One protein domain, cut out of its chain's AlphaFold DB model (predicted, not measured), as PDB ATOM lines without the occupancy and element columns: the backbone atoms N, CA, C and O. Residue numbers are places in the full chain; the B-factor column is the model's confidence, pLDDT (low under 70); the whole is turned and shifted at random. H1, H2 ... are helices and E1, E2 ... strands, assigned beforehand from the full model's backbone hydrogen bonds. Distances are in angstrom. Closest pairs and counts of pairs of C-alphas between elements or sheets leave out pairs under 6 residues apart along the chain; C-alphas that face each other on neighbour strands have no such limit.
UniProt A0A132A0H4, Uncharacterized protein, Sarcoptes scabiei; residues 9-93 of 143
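What this domain is: This is residues 9 to 93 of the 143 residues of an uncharacterized protein of Sarcoptes scabiei (UniProt A0A132A0H4). A narrow, twisted sheet of four strands has one helix, H1, packed along one face over E3, with the other face bare of named helices. The hairpin of E3 and E4 runs on past the rest into a long loop whose tip, residues 74 to 79, sticks out and adds to the length. The printed part has 85 residues, in the order E1, H1, E2, E3, E4, and under half of them are in named elements, whose class is mixed, helices and strands. The sheet's order is E1, E4, E3, E2, and it is mixed, with E1 parallel to E4 and the other neighbours antiparallel. The whole is loose, with a radius of gyration of the C-alphas of 15.3 A, and its C-alphas span 50 by 23 by 20 A, a rod.

Where its parts are: E1 is residues 12 to 15, 10.2 A long, and begins at C-alpha 12 at (7.738, 42.859, -30.946). H1 is residues 28 to 42, 20.9 A long, beginning at C-alpha 28 at (26.454, 46.221, -41.623). E2 is residues 54 to 56, 6.3 A long. E3 is residues 63 to 70, 21.3 A long. E4 is residues 83 to 90, 22.9 A long, and ends at C-alpha 90 at (16.690, 46.214, -36.721).

How they stand to each other: The edge strand E1 is parallel to E4 at 26 degrees, with N 12 and O 86 2.8 A apart, within hydrogen-bond range. E4 and E3 form a hairpin, antiparallel at 154 degrees, with N 66 and O 87 2.8 A apart. E3 and the other edge strand, E2, form a hairpin too, antiparallel at 149 degrees, with N 56 and O 63 2.8 A apart. E2, E3 and E4 make a meander, each strand the antiparallel neighbour of the one before. E1 and E2 are apart, and so are E2 and E4. H1 is on the sheet at a height of 8.6 A, in two layers, a helix on one face of a sheet. It lies over E3 and runs along the strands, at 14 degrees to E3 on the local plane. The closest C-alphas of H1 and E3 are those of Leu 35 and Ile 64, 6.5 A apart. E1, H1 and E2 make a split strand-helix-strand unit, two strands running the same way with E4 and E3 between them, and its crossover is right-handed. In H1 every O i to N i+4 pair is within hydrogen-bond range.

The domain as a whole: The two C-alphas farthest apart are those of Lys 22 and Arg 77, at 51.2 A. The printed part has no cut. The links E1 to H1, H1 to E2 and E3 to E4 are long, and E2 to E3 is short. The mean pLDDT of the printed part is 80.6, and it is under 70 in residues 50 to 52 and 71 to 82.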
ATOM      1  N   ASP A   9       2.283  36.161 -26.276       82.06
ATOM      2  CA  ASP A   9       3.681  35.940 -25.889       82.06
ATOM      3  C   ASP A   9       4.668  36.199 -27.042       82.06
ATOM      4  O   ASP A   9       5.782  35.682 -27.025       82.06
ATOM      5  N   SER A  10       4.235  36.870 -28.115       84.94
ATOM      6  CA  SER A  10       5.115  37.165 -29.253       84.94
ATOM      7  C   SER A  10       5.992  38.377 -28.963       84.94
ATOM      8  O   SER A  10       5.501  39.396 -28.482       84.94
ATOM      9  N   ASP A  11       7.268  38.270 -29.324       88.06
ATOM     10  CA  ASP A  11       8.196  39.398 -29.330       88.06
ATOM     11  C   ASP A  11       7.714  40.470 -30.331       88.06
ATOM     12  O   ASP A  11       7.046  40.170 -31.329       88.06
ATOM     13  N   MET A  12       8.037  41.735 -30.060       89.12
ATOM     14  CA  MET A  12       7.738  42.859 -30.946       89.12
ATOM     15  C   MET A  12       8.936  43.178 -31.843       89.12
ATOM     16  O   MET A  12       9.945  43.705 -31.382       89.12
ATOM     17  N   ASP A  13       8.807  42.920 -33.140       90.25
ATOM     18  CA  ASP A  13       9.836  43.267 -34.123       90.25
ATOM     19  C   ASP A  13       9.629  44.688 -34.675       90.25
ATOM     20  O   ASP A  13       8.580  45.012 -35.246       90.25
ATOM     21  N   PHE A  14      10.658  45.530 -34.580       91.44
ATOM     22  CA  PHE A  14      10.690  46.869 -35.161       91.44
ATOM     23  C   PHE A  14      11.767  46.999 -36.237       91.44
ATOM     24  O   PHE A  14      12.894  46.511 -36.126       91.44
ATOM     25  N   PHE A  15      11.413  47.743 -37.281       91.62
ATOM     26  CA  PHE A  15      12.336  48.186 -38.314       91.62
ATOM     27  C   PHE A  15      12.364  49.711 -38.343       91.62
ATOM     28  O   PHE A  15      11.319  50.344 -38.515       91.62
ATOM     29  N   ILE A  16      13.550  50.298 -38.191       90.62
ATOM     30  CA  ILE A  16      13.737  51.750 -38.271       90.62
ATOM     31  C   ILE A  16      14.265  52.099 -39.660       90.62
ATOM     32  O   ILE A  16      15.364  51.697 -40.039       90.62
ATOM     33  N   LYS A  17      13.485  52.893 -40.403       88.12
ATOM     34  CA  LYS A  17      13.889  53.485 -41.683       88.12
ATOM     35  C   LYS A  17      14.137  54.976 -41.499       88.12
ATOM     36  O   LYS A  17      13.242  55.705 -41.079       88.12
ATOM     37  N   PHE A  18      15.322  55.439 -41.876       85.38
ATOM     38  CA  PHE A  18      15.605  56.870 -41.947       85.38
ATOM     39  C   PHE A  18      15.062  57.431 -43.259       85.38
ATOM     40  O   PHE A  18      15.493  57.026 -44.334       85.38
ATOM     41  N   THR A  19      14.132  58.382 -43.184       83.00
ATOM     42  CA  THR A  19      13.474  58.985 -44.359       83.00
ATOM     43  C   THR A  19      14.452  59.659 -45.319       83.00
ATOM     44  O   THR A  19      14.210  59.699 -46.521       83.00
ATOM     45  N   ASN A  20      15.572  60.158 -44.793       80.12
ATOM     46  CA  ASN A  20      16.582  60.878 -45.567       80.12
ATOM     47  C   ASN A  20      17.597  59.945 -46.248       80.12
ATOM     48  O   ASN A  20      18.376  60.400 -47.084       80.12
ATOM     49  N   LEU A  21      17.587  58.647 -45.926       77.38
ATOM     50  CA  LEU A  21      18.416  57.644 -46.588       77.38
ATOM     51  C   LEU A  21      17.570  56.920 -47.641       77.38
ATOM     52  O   LEU A  21      16.653  56.167 -47.322       77.38
ATOM     53  N   LYS A  22      17.890  57.137 -48.922       71.56
ATOM     54  CA  LYS A  22      17.229  56.479 -50.066       71.56
ATOM     55  C   LYS A  22      17.715  55.039 -50.293       71.56
ATOM     56  O   LYS A  22      17.734  54.571 -51.426       71.56
ATOM     57  N   THR A  23      18.151  54.349 -49.246       72.56
ATOM     58  CA  THR A  23      18.613  52.965 -49.345       72.56
ATOM     59  C   THR A  23      17.634  52.050 -48.622       72.56
ATOM     60  O   THR A  23      17.195  52.325 -47.506       72.56
ATOM     61  N   ASP A  24      17.273  50.942 -49.267       71.31
ATOM     62  CA  ASP A  24      16.433  49.905 -48.652       71.31
ATOM     63  C   ASP A  24      17.239  48.956 -47.750       71.31
ATOM     64  O   ASP A  24      16.676  48.152 -46.999       71.31
ATOM     65  N   VAL A  25      18.569  49.073 -47.819       78.12
ATOM     66  CA  VAL A  25      19.531  48.326 -47.017       78.12
ATOM     67  C   VAL A  25      20.588  49.290 -46.480       78.12
ATOM     68  O   VAL A  25      21.178  50.057 -47.245       78.12
ATOM     69  N   LEU A  26      20.831  49.253 -45.171       84.50
ATOM     70  CA  LEU A  26      22.016  49.862 -44.565       84.50
ATOM     71  C   LEU A  26      23.164  48.849 -44.587       84.50
ATOM     72  O   LEU A  26      22.948  47.646 -44.405       84.50
ATOM     73  N   ASP A  27      24.396  49.320 -44.770       88.56
ATOM     74  CA  ASP A  27      25.551  48.448 -44.591       88.56
ATOM     75  C   ASP A  27      25.658  47.982 -43.127       88.56
ATOM     76  O   ASP A  27      25.108  48.580 -42.194       88.56
ATOM     77  N   TYR A  28      26.352  46.863 -42.930       89.69
ATOM     78  CA  TYR A  28      26.454  46.221 -41.623       89.69
ATOM     79  C   TYR A  28      27.085  47.132 -40.561       89.69
ATOM     80  O   TYR A  28      26.592  47.174 -39.434       89.69
ATOM     81  N   HIS A  29      28.154  47.856 -40.911       90.19
ATOM     82  CA  HIS A  29      28.897  48.676 -39.959       90.19
ATOM     83  C   HIS A  29      28.088  49.895 -39.536       90.19
ATOM     84  O   HIS A  29      27.963  50.141 -38.336       90.19
ATOM     85  N   THR A  30      27.470  50.598 -40.485       90.06
ATOM     86  CA  THR A  30      26.579  51.721 -40.180       90.06
ATOM     87  C   THR A  30      25.403  51.256 -39.335       90.06
ATOM     88  O   THR A  30      25.142  51.846 -38.290       90.06
ATOM     89  N   SER A  31      24.749  50.146 -39.701       90.94
ATOM     90  CA  SER A  31      23.646  49.593 -38.906       90.94
ATOM     91  C   SER A  31      24.076  49.276 -37.472       90.94
ATOM     92  O   SER A  31      23.325  49.561 -36.543       90.94
ATOM     93  N   LEU A  32      25.264  48.698 -37.272       92.31
ATOM     94  CA  LEU A  32      25.776  48.368 -35.942       92.31
ATOM     95  C   LEU A  32      26.111  49.625 -35.124       92.31
ATOM     96  O   LEU A  32      25.756  49.706 -33.951       92.31
ATOM     97  N   MET A  33      26.742  50.626 -35.742       91.81
ATOM     98  CA  MET A  33      27.034  51.904 -35.084       91.81
ATOM     99  C   MET A  33      25.752  52.622 -34.667       91.81
ATOM    100  O   MET A  33      25.655  53.112 -33.544       91.81
ATOM    101  N   THR A  34      24.735  52.630 -35.529       92.06
ATOM    102  CA  THR A  34      23.430  53.202 -35.192       92.06
ATOM    103  C   THR A  34      22.758  52.453 -34.042       92.06
ATOM    104  O   THR A  34      22.212  53.098 -33.151       92.06
ATOM    105  N   LEU A  35      22.839  51.118 -34.002       93.00
ATOM    106  CA  LEU A  35      22.315  50.328 -32.880       93.00
ATOM    107  C   LEU A  35      22.996  50.680 -31.553       93.00
ATOM    108  O   LEU A  35      22.303  50.835 -30.555       93.00
ATOM    109  N   HIS A  36      24.318  50.880 -31.540       92.38
ATOM    110  CA  HIS A  36      25.031  51.335 -30.339       92.38
ATOM    111  C   HIS A  36      24.624  52.745 -29.897       92.38
ATOM    112  O   HIS A  36      24.580  53.035 -28.702       92.38
ATOM    113  N   ILE A  37      24.323  53.640 -30.839       92.19
ATOM    114  CA  ILE A  37      23.799  54.973 -30.510       92.19
ATOM    115  C   ILE A  37      22.406  54.846 -29.881       92.19
ATOM    116  O   ILE A  37      22.156  55.450 -28.841       92.19
ATOM    117  N   ILE A  38      21.527  54.029 -30.469       90.81
ATOM    118  CA  ILE A  38      20.182  53.763 -29.936       90.81
ATOM    119  C   ILE A  38      20.267  53.156 -28.532       90.81
ATOM    120  O   ILE A  38      19.582  53.630 -27.633       90.81
ATOM    121  N   GLU A  39      21.136  52.166 -28.322       89.75
ATOM    122  CA  GLU A  39      21.384  51.558 -27.010       89.75
ATOM    123  C   GLU A  39      21.744  52.612 -25.960       89.75
ATOM    124  O   GLU A  39      21.133  52.656 -24.897       89.75
ATOM    125  N   LYS A  40      22.687  53.508 -26.275       89.00
ATOM    126  CA  LYS A  40      23.105  54.582 -25.361       89.00
ATOM    127  C   LYS A  40      21.988  55.575 -25.054       89.00
ATOM    128  O   LYS A  40      21.899  56.033 -23.921       89.00
ATOM    129  N   ILE A  41      21.164  55.915 -26.045       89.31
ATOM    130  CA  ILE A  41      20.015  56.812 -25.856       89.31
ATOM    131  C   ILE A  41      18.982  56.153 -24.936       89.31
ATOM    132  O   ILE A  41      18.494  56.788 -24.007       89.31
ATOM    133  N   LEU A  42      18.679  54.873 -25.168       87.19
ATOM    134  CA  LEU A  42      17.662  54.136 -24.417       87.19
ATOM    135  C   LEU A  42      18.132  53.680 -23.031       87.19
ATOM    136  O   LEU A  42      17.303  53.480 -22.152       87.19
ATOM    137  N   ALA A  43      19.438  53.547 -22.795       82.00
ATOM    138  CA  ALA A  43      19.982  53.156 -21.493       82.00
ATOM    139  C   ALA A  43      19.655  54.151 -20.362       82.00
ATOM    140  O   ALA A  43      19.722  53.780 -19.190       82.00
ATOM    141  N   GLY A  44      19.325  55.402 -20.702       78.25
ATOM    142  CA  GLY A  44      18.898  56.429 -19.749       78.25
ATOM    143  C   GLY A  44      17.389  56.477 -19.491       78.25
ATOM    144  O   GLY A  44      16.949  57.314 -18.706       78.25
ATOM    145  N   ASP A  45      16.600  55.629 -20.151       83.38
ATOM    146  CA  ASP A  45      15.140  55.665 -20.097       83.38
ATOM    147  C   ASP A  45      14.588  54.768 -18.968       83.38
ATOM    148  O   ASP A  45      15.014  53.627 -18.796       83.38
ATOM    149  N   GLU A  46      13.618  55.262 -18.190       81.44
ATOM    150  CA  GLU A  46      12.995  54.518 -17.081       81.44
ATOM    151  C   GLU A  46      12.149  53.318 -17.561       81.44
ATOM    152  O   GLU A  46      11.940  52.346 -16.824       81.44
ATOM    153  N   PHE A  47      11.662  53.363 -18.805       80.62
ATOM    154  CA  PHE A  47      10.832  52.318 -19.406       80.62
ATOM    155  C   PHE A  47      11.650  51.164 -19.985       80.62
ATOM    156  O   PHE A  47      11.104  50.076 -20.195       80.62
ATOM    157  N   VAL A  48      12.945  51.372 -20.219       80.00
ATOM    158  CA  VAL A  48      13.852  50.358 -20.759       80.00
ATOM    159  C   VAL A  48      14.719  49.835 -19.631       80.00
ATOM    160  O   VAL A  48      15.497  50.557 -19.014       80.00
ATOM    161  N   SER A  49      14.614  48.543 -19.343       71.19
ATOM    162  CA  SER A  49      15.479  47.979 -18.319       71.19
ATOM    163  C   SER A  49      16.893  47.799 -18.873       71.19
ATOM    164  O   SER A  49      17.148  46.903 -19.675       71.19
ATOM    165  N   SER A  50      17.837  48.613 -18.393       65.50
ATOM    166  CA  SER A  50      19.260  48.556 -18.769       65.50
ATOM    167  C   SER A  50      19.925  47.194 -18.523       65.50
ATOM    168  O   SER A  50      20.958  46.890 -19.111       65.50
ATOM    169  N   LYS A  51      19.328  46.334 -17.684       67.38
ATOM    170  CA  LYS A  51      19.785  44.952 -17.457       67.38
ATOM    171  C   LYS A  51      19.458  43.993 -18.606       67.38
ATOM    172  O   LYS A  51      20.006  42.896 -18.632       67.38
ATOM    173  N   PHE A  52      18.572  44.381 -19.517       68.31
ATOM    174  CA  PHE A  52      18.006  43.506 -20.543       68.31
ATOM    175  C   PHE A  52      18.151  44.086 -21.956       68.31
ATOM    176  O   PHE A  52      17.454  43.676 -22.880       68.31
ATOM    177  N   THR A  53      19.073  45.031 -22.141       77.69
ATOM    178  CA  THR A  53      19.477  45.500 -23.467       77.69
ATOM    179  C   THR A  53      20.659  44.670 -23.955       77.69
ATOM    180  O   THR A  53      21.662  44.530 -23.255       77.69
ATOM    181  N   THR A  54      20.564  44.068 -25.137       87.38
ATOM    182  CA  THR A  54      21.681  43.305 -25.715       87.38
ATOM    183  C   THR A  54      21.715  43.463 -27.223       87.38
ATOM    184  O   THR A  54      20.759  43.123 -27.921       87.38
ATOM    185  N   ILE A  55      22.848  43.924 -27.745       87.69
ATOM    186  CA  ILE A  55      23.091  43.941 -29.185       87.69
ATOM    187  C   ILE A  55      23.560  42.560 -29.640       87.69
ATOM    188  O   ILE A  55      24.590  42.050 -29.202       87.69
ATOM    189  N   ILE A  56      22.817  41.970 -30.574       87.56
ATOM    190  CA  ILE A  56      23.176  40.715 -31.226       87.56
ATOM    191  C   ILE A  56      23.841  41.027 -32.560       87.56
ATOM    192  O   ILE A  56      23.209  41.446 -33.533       87.56
ATOM    193  N   GLN A  57      25.140  40.750 -32.617       86.81
ATOM    194  CA  GLN A  57      25.983  40.962 -33.790       86.81
ATOM    195  C   GLN A  57      25.876  39.795 -34.787       86.81
ATOM    196  O   GLN A  57      26.828  39.058 -35.040       86.81
ATOM    197  N   SER A  58      24.689  39.595 -35.361       81.94
ATOM    198  CA  SER A  58      24.501  38.606 -36.426       81.94
ATOM    199  C   SER A  58      25.029  39.130 -37.760       81.94
ATOM    200  O   SER A  58      24.643  40.209 -38.207       81.94
ATOM    201  N   ARG A  59      25.827  38.317 -38.473       70.69
ATOM    202  CA  ARG A  59      26.339  38.657 -39.819       70.69
ATOM    203  C   ARG A  59      25.223  39.041 -40.803       70.69
ATOM    204  O   ARG A  59      25.429  39.861 -41.699       70.69
ATOM    205  N   ARG A  60      24.029  38.452 -40.654       80.19
ATOM    206  CA  ARG A  60      22.903  38.681 -41.572       80.19
ATOM    207  C   ARG A  60      22.158  39.971 -41.276       80.19
ATOM    208  O   ARG A  60      21.928  40.723 -42.214       80.19
ATOM    209  N   CYS A  61      21.824  40.238 -40.019       85.19
ATOM    210  CA  CYS A  61      21.084  41.423 -39.596       85.19
ATOM    211  C   CYS A  61      21.425  41.704 -38.127       85.19
ATOM    212  O   CYS A  61      20.981  40.933 -37.275       85.19
ATOM    213  N   PRO A  62      22.247  42.721 -37.819       92.00
ATOM    214  CA  PRO A  62      22.475  43.098 -36.438       92.00
ATOM    215  C   PRO A  62      21.167  43.656 -35.872       92.00
ATOM    216  O   PRO A  62      20.449  44.392 -36.557       92.00
ATOM    217  N   ILE A  63      20.861  43.272 -34.638       93.00
ATOM    218  CA  ILE A  63      19.654  43.697 -33.928       93.00
ATOM    219  C   ILE A  63      20.011  44.102 -32.505       93.00
ATOM    220  O   ILE A  63      20.989  43.604 -31.945       93.00
ATOM    221  N   ILE A  64      19.207  44.974 -31.911       92.31
ATOM    222  CA  ILE A  64      19.210  45.206 -30.467       92.31
ATOM    223  C   ILE A  64      17.957  44.569 -29.876       92.31
ATOM    224  O   ILE A  64      16.854  44.816 -30.360       92.31
ATOM    225  N   LYS A  65      18.149  43.726 -28.863       91.50
ATOM    226  CA  LYS A  65      17.075  43.181 -28.037       91.50
ATOM    227  C   LYS A  65      16.872  44.084 -26.833       91.50
ATOM    228  O   LYS A  65      17.856  44.460 -26.195       91.50
ATOM    229  N   LEU A  66      15.625  44.429 -26.550       90.38
ATOM    230  CA  LEU A  66      15.213  45.321 -25.474       90.38
ATOM    231  C   LEU A  66      14.004  44.727 -24.755       90.38
ATOM    232  O   LEU A  66      13.074  44.263 -25.410       90.38
ATOM    233  N   ASP A  67      13.969  44.840 -23.433       87.94
ATOM    234  CA  ASP A  67      12.787  44.502 -22.642       87.94
ATOM    235  C   ASP A  67      12.131  45.791 -22.134       87.94
ATOM    236  O   ASP A  67      12.656  46.483 -21.252       87.94
ATOM    237  N   PHE A  68      10.972  46.119 -22.707       84.38
ATOM    238  CA  PHE A  68      10.182  47.281 -22.315       84.38
ATOM    239  C   PHE A  68       9.302  46.950 -21.121       84.38
ATOM    240  O   PHE A  68       8.582  45.951 -21.118       84.38
ATOM    241  N   LYS A  69       9.339  47.810 -20.108       82.88
ATOM    242  CA  LYS A  69       8.522  47.679 -18.909       82.88
ATOM    243  C   LYS A  69       7.066  48.016 -19.222       82.88
ATOM    244  O   LYS A  69       6.721  49.171 -19.456       82.88
ATOM    245  N   GLU A  70       6.191  47.025 -19.140       74.38
ATOM    246  CA  GLU A  70       4.755  47.258 -19.152       74.38
ATOM    247  C   GLU A  70       4.284  47.668 -17.757       74.38
ATOM    248  O   GLU A  70       4.282  46.890 -16.797       74.38
ATOM    249  N   CYS A  71       3.827  48.911 -17.641       59.44
ATOM    250  CA  CYS A  71       3.026  49.334 -16.503       59.44
ATOM    251  C   CYS A  71       1.583  48.870 -16.724       59.44
ATOM    252  O   CYS A  71       0.720  49.656 -17.116       59.44
ATOM    253  N   CYS A  72       1.300  47.588 -16.483       55.09
ATOM    254  CA  CYS A  72      -0.077  47.108 -16.459       55.09
ATOM    255  C   CYS A  72      -0.842  47.856 -15.352       55.09
ATOM    256  O   CYS A  72      -0.707  47.558 -14.166       55.09
ATOM    257  N   SER A  73      -1.662  48.839 -15.733       46.09
ATOM    258  CA  SER A  73      -2.635  49.477 -14.840       46.09
ATOM    259  C   SER A  73      -3.837  48.552 -14.652       46.09
ATOM    260  O   SER A  73      -4.949  48.836 -15.091       46.09
ATOM    261  N   SER A  74      -3.623  47.399 -14.026       48.41
ATOM    262  CA  SER A  74      -4.721  46.524 -13.635       48.41
ATOM    263  C   SER A  74      -5.435  47.168 -12.446       48.41
ATOM    264  O   SER A  74      -4.885  47.245 -11.349       48.41
ATOM    265  N   LYS A  75      -6.683  47.610 -12.639       47.62
ATOM    266  CA  LYS A  75      -7.600  48.101 -11.586       47.62
ATOM    267  C   LYS A  75      -8.015  47.012 -10.566       47.62
ATOM    268  O   LYS A  75      -9.112  47.060 -10.022       47.62
ATOM    269  N   ALA A  76      -7.168  46.024 -10.285       46.44
ATOM    270  CA  ALA A  76      -7.462  44.930  -9.369       46.44
ATOM    271  C   ALA A  76      -6.284  44.686  -8.411       46.44
ATOM    272  O   ALA A  76      -5.247  44.163  -8.798       46.44
ATOM    273  N   ARG A  77      -6.492  45.112  -7.157       51.03
ATOM    274  CA  ARG A  77      -5.870  44.671  -5.892       51.03
ATOM    275  C   ARG A  77      -4.393  44.204  -5.920       51.03
ATOM    276  O   ARG A  77      -4.074  43.069  -6.240       51.03
ATOM    277  N   ASN A  78      -3.539  45.066  -5.361       51.62
ATOM    278  CA  ASN A  78      -2.419  44.767  -4.447       51.62
ATOM    279  C   ASN A  78      -1.207  43.916  -4.875       51.62
ATOM    280  O   ASN A  78      -0.366  43.639  -4.024       51.62
ATOM    281  N   SER A  79      -0.978  43.633  -6.158       53.16
ATOM    282  CA  SER A  79       0.376  43.260  -6.606       53.16
ATOM    283  C   SER A  79       0.761  43.997  -7.884       53.16
ATOM    284  O   SER A  79       0.271  43.670  -8.963       53.16
ATOM    285  N   ARG A  80       1.661  44.985  -7.783       60.16
ATOM    286  CA  ARG A  80       2.331  45.572  -8.955       60.16
ATOM    287  C   ARG A  80       3.288  44.528  -9.538       60.16
ATOM    288  O   ARG A  80       4.475  44.526  -9.222       60.16
ATOM    289  N   LYS A  81       2.773  43.603 -10.348       67.31
ATOM    290  CA  LYS A  81       3.617  42.712 -11.145       67.31
ATOM    291  C   LYS A  81       4.131  43.517 -12.331       67.31
ATOM    292  O   LYS A  81       3.351  43.923 -13.184       67.31
ATOM    293  N   THR A  82       5.434  43.770 -12.354       69.00
ATOM    294  CA  THR A  82       6.084  44.350 -13.531       69.00
ATOM    295  C   THR A  82       6.170  43.266 -14.600       69.00
ATOM    296  O   THR A  82       6.760  42.214 -14.350       69.00
ATOM    297  N   VAL A  83       5.546  43.499 -15.752       80.50
ATOM    298  CA  VAL A  83       5.653  42.638 -16.937       80.50
ATOM    299  C   VAL A  83       6.597  43.320 -17.920       80.50
ATOM    300  O   VAL A  83       6.676  44.547 -17.945       80.50
ATOM    301  N   PHE A  84       7.350  42.534 -18.681       82.38
ATOM    302  CA  PHE A  84       8.243  43.049 -19.708       82.38
ATOM    303  C   PHE A  84       7.856  42.477 -21.062       82.38
ATOM    304  O   PHE A  84       7.599  41.276 -21.170       82.38
ATOM    305  N   THR A  85       7.869  43.336 -22.072       86.12
ATOM    306  CA  THR A  85       7.637  42.962 -23.464       86.12
ATOM    307  C   THR A  85       8.944  43.038 -24.225       86.12
ATOM    308  O   THR A  85       9.613  44.075 -24.247       86.12
ATOM    309  N   LYS A  86       9.304  41.909 -24.833       89.56
ATOM    310  CA  LYS A  86      10.531  41.749 -25.606       89.56
ATOM    311  C   LYS A  86      10.394  42.441 -26.946       89.56
ATOM    312  O   LYS A  86       9.371  42.310 -27.621       89.56
ATOM    313  N   CYS A  87      11.435  43.151 -27.333       90.44
ATOM    314  CA  CYS A  87      11.475  43.956 -28.532       90.44
ATOM    315  C   CYS A  87      12.796  43.741 -29.262       90.44
ATOM    316  O   CYS A  87      13.867  43.901 -28.677       90.44
ATOM    317  N   ASP A  88      12.711  43.428 -30.550       91.56
ATOM    318  CA  ASP A  88      13.860  43.317 -31.438       91.56
ATOM    319  C   ASP A  88      13.837  44.501 -32.411       91.56
ATOM    320  O   ASP A  88      12.915  44.645 -33.212       91.56
ATOM    321  N   ILE A  89      14.859  45.357 -32.375       92.19
ATOM    322  CA  ILE A  89      14.986  46.483 -33.308       92.19
ATOM    323  C   ILE A  89      16.091  46.190 -34.318       92.19
ATOM    324  O   ILE A  89      17.229  45.880 -33.958       92.19
ATOM    325  N   SER A  90      15.763  46.347 -35.599       92.12
ATOM    326  CA  SER A  90      16.690  46.214 -36.721       92.12
ATOM    327  C   SER A  90      16.655  47.443 -37.632       92.12
ATOM    328  O   SER A  90      15.641  48.134 -37.740       92.12
ATOM    329  N   LEU A  91      17.774  47.720 -38.307       90.12
ATOM    330  CA  LEU A  91      17.880  48.814 -39.288       90.12
ATOM    331  C   LEU A  91      18.408  48.348 -40.645       90.12
ATOM    332  O   LEU A  91      18.357  49.088 -41.624       90.12
ATOM    333  N   LYS A  92      18.934  47.122 -40.722       81.50
ATOM    334  CA  LYS A  92      19.708  46.693 -41.884       81.50
ATOM    335  C   LYS A  92      18.854  46.463 -43.122       81.50
ATOM    336  O   LYS A  92      19.309  46.790 -44.208       81.50
ATOM    337  N   SER A  93      17.673  45.855 -43.002       79.62
ATOM    338  CA  SER A  93      16.914  45.425 -44.178       79.62
ATOM    339  C   SER A  93      15.406  45.540 -44.009       79.62
ATOM    340  O   SER A  93      14.824  44.996 -43.073       79.62
TER     341      SER A  93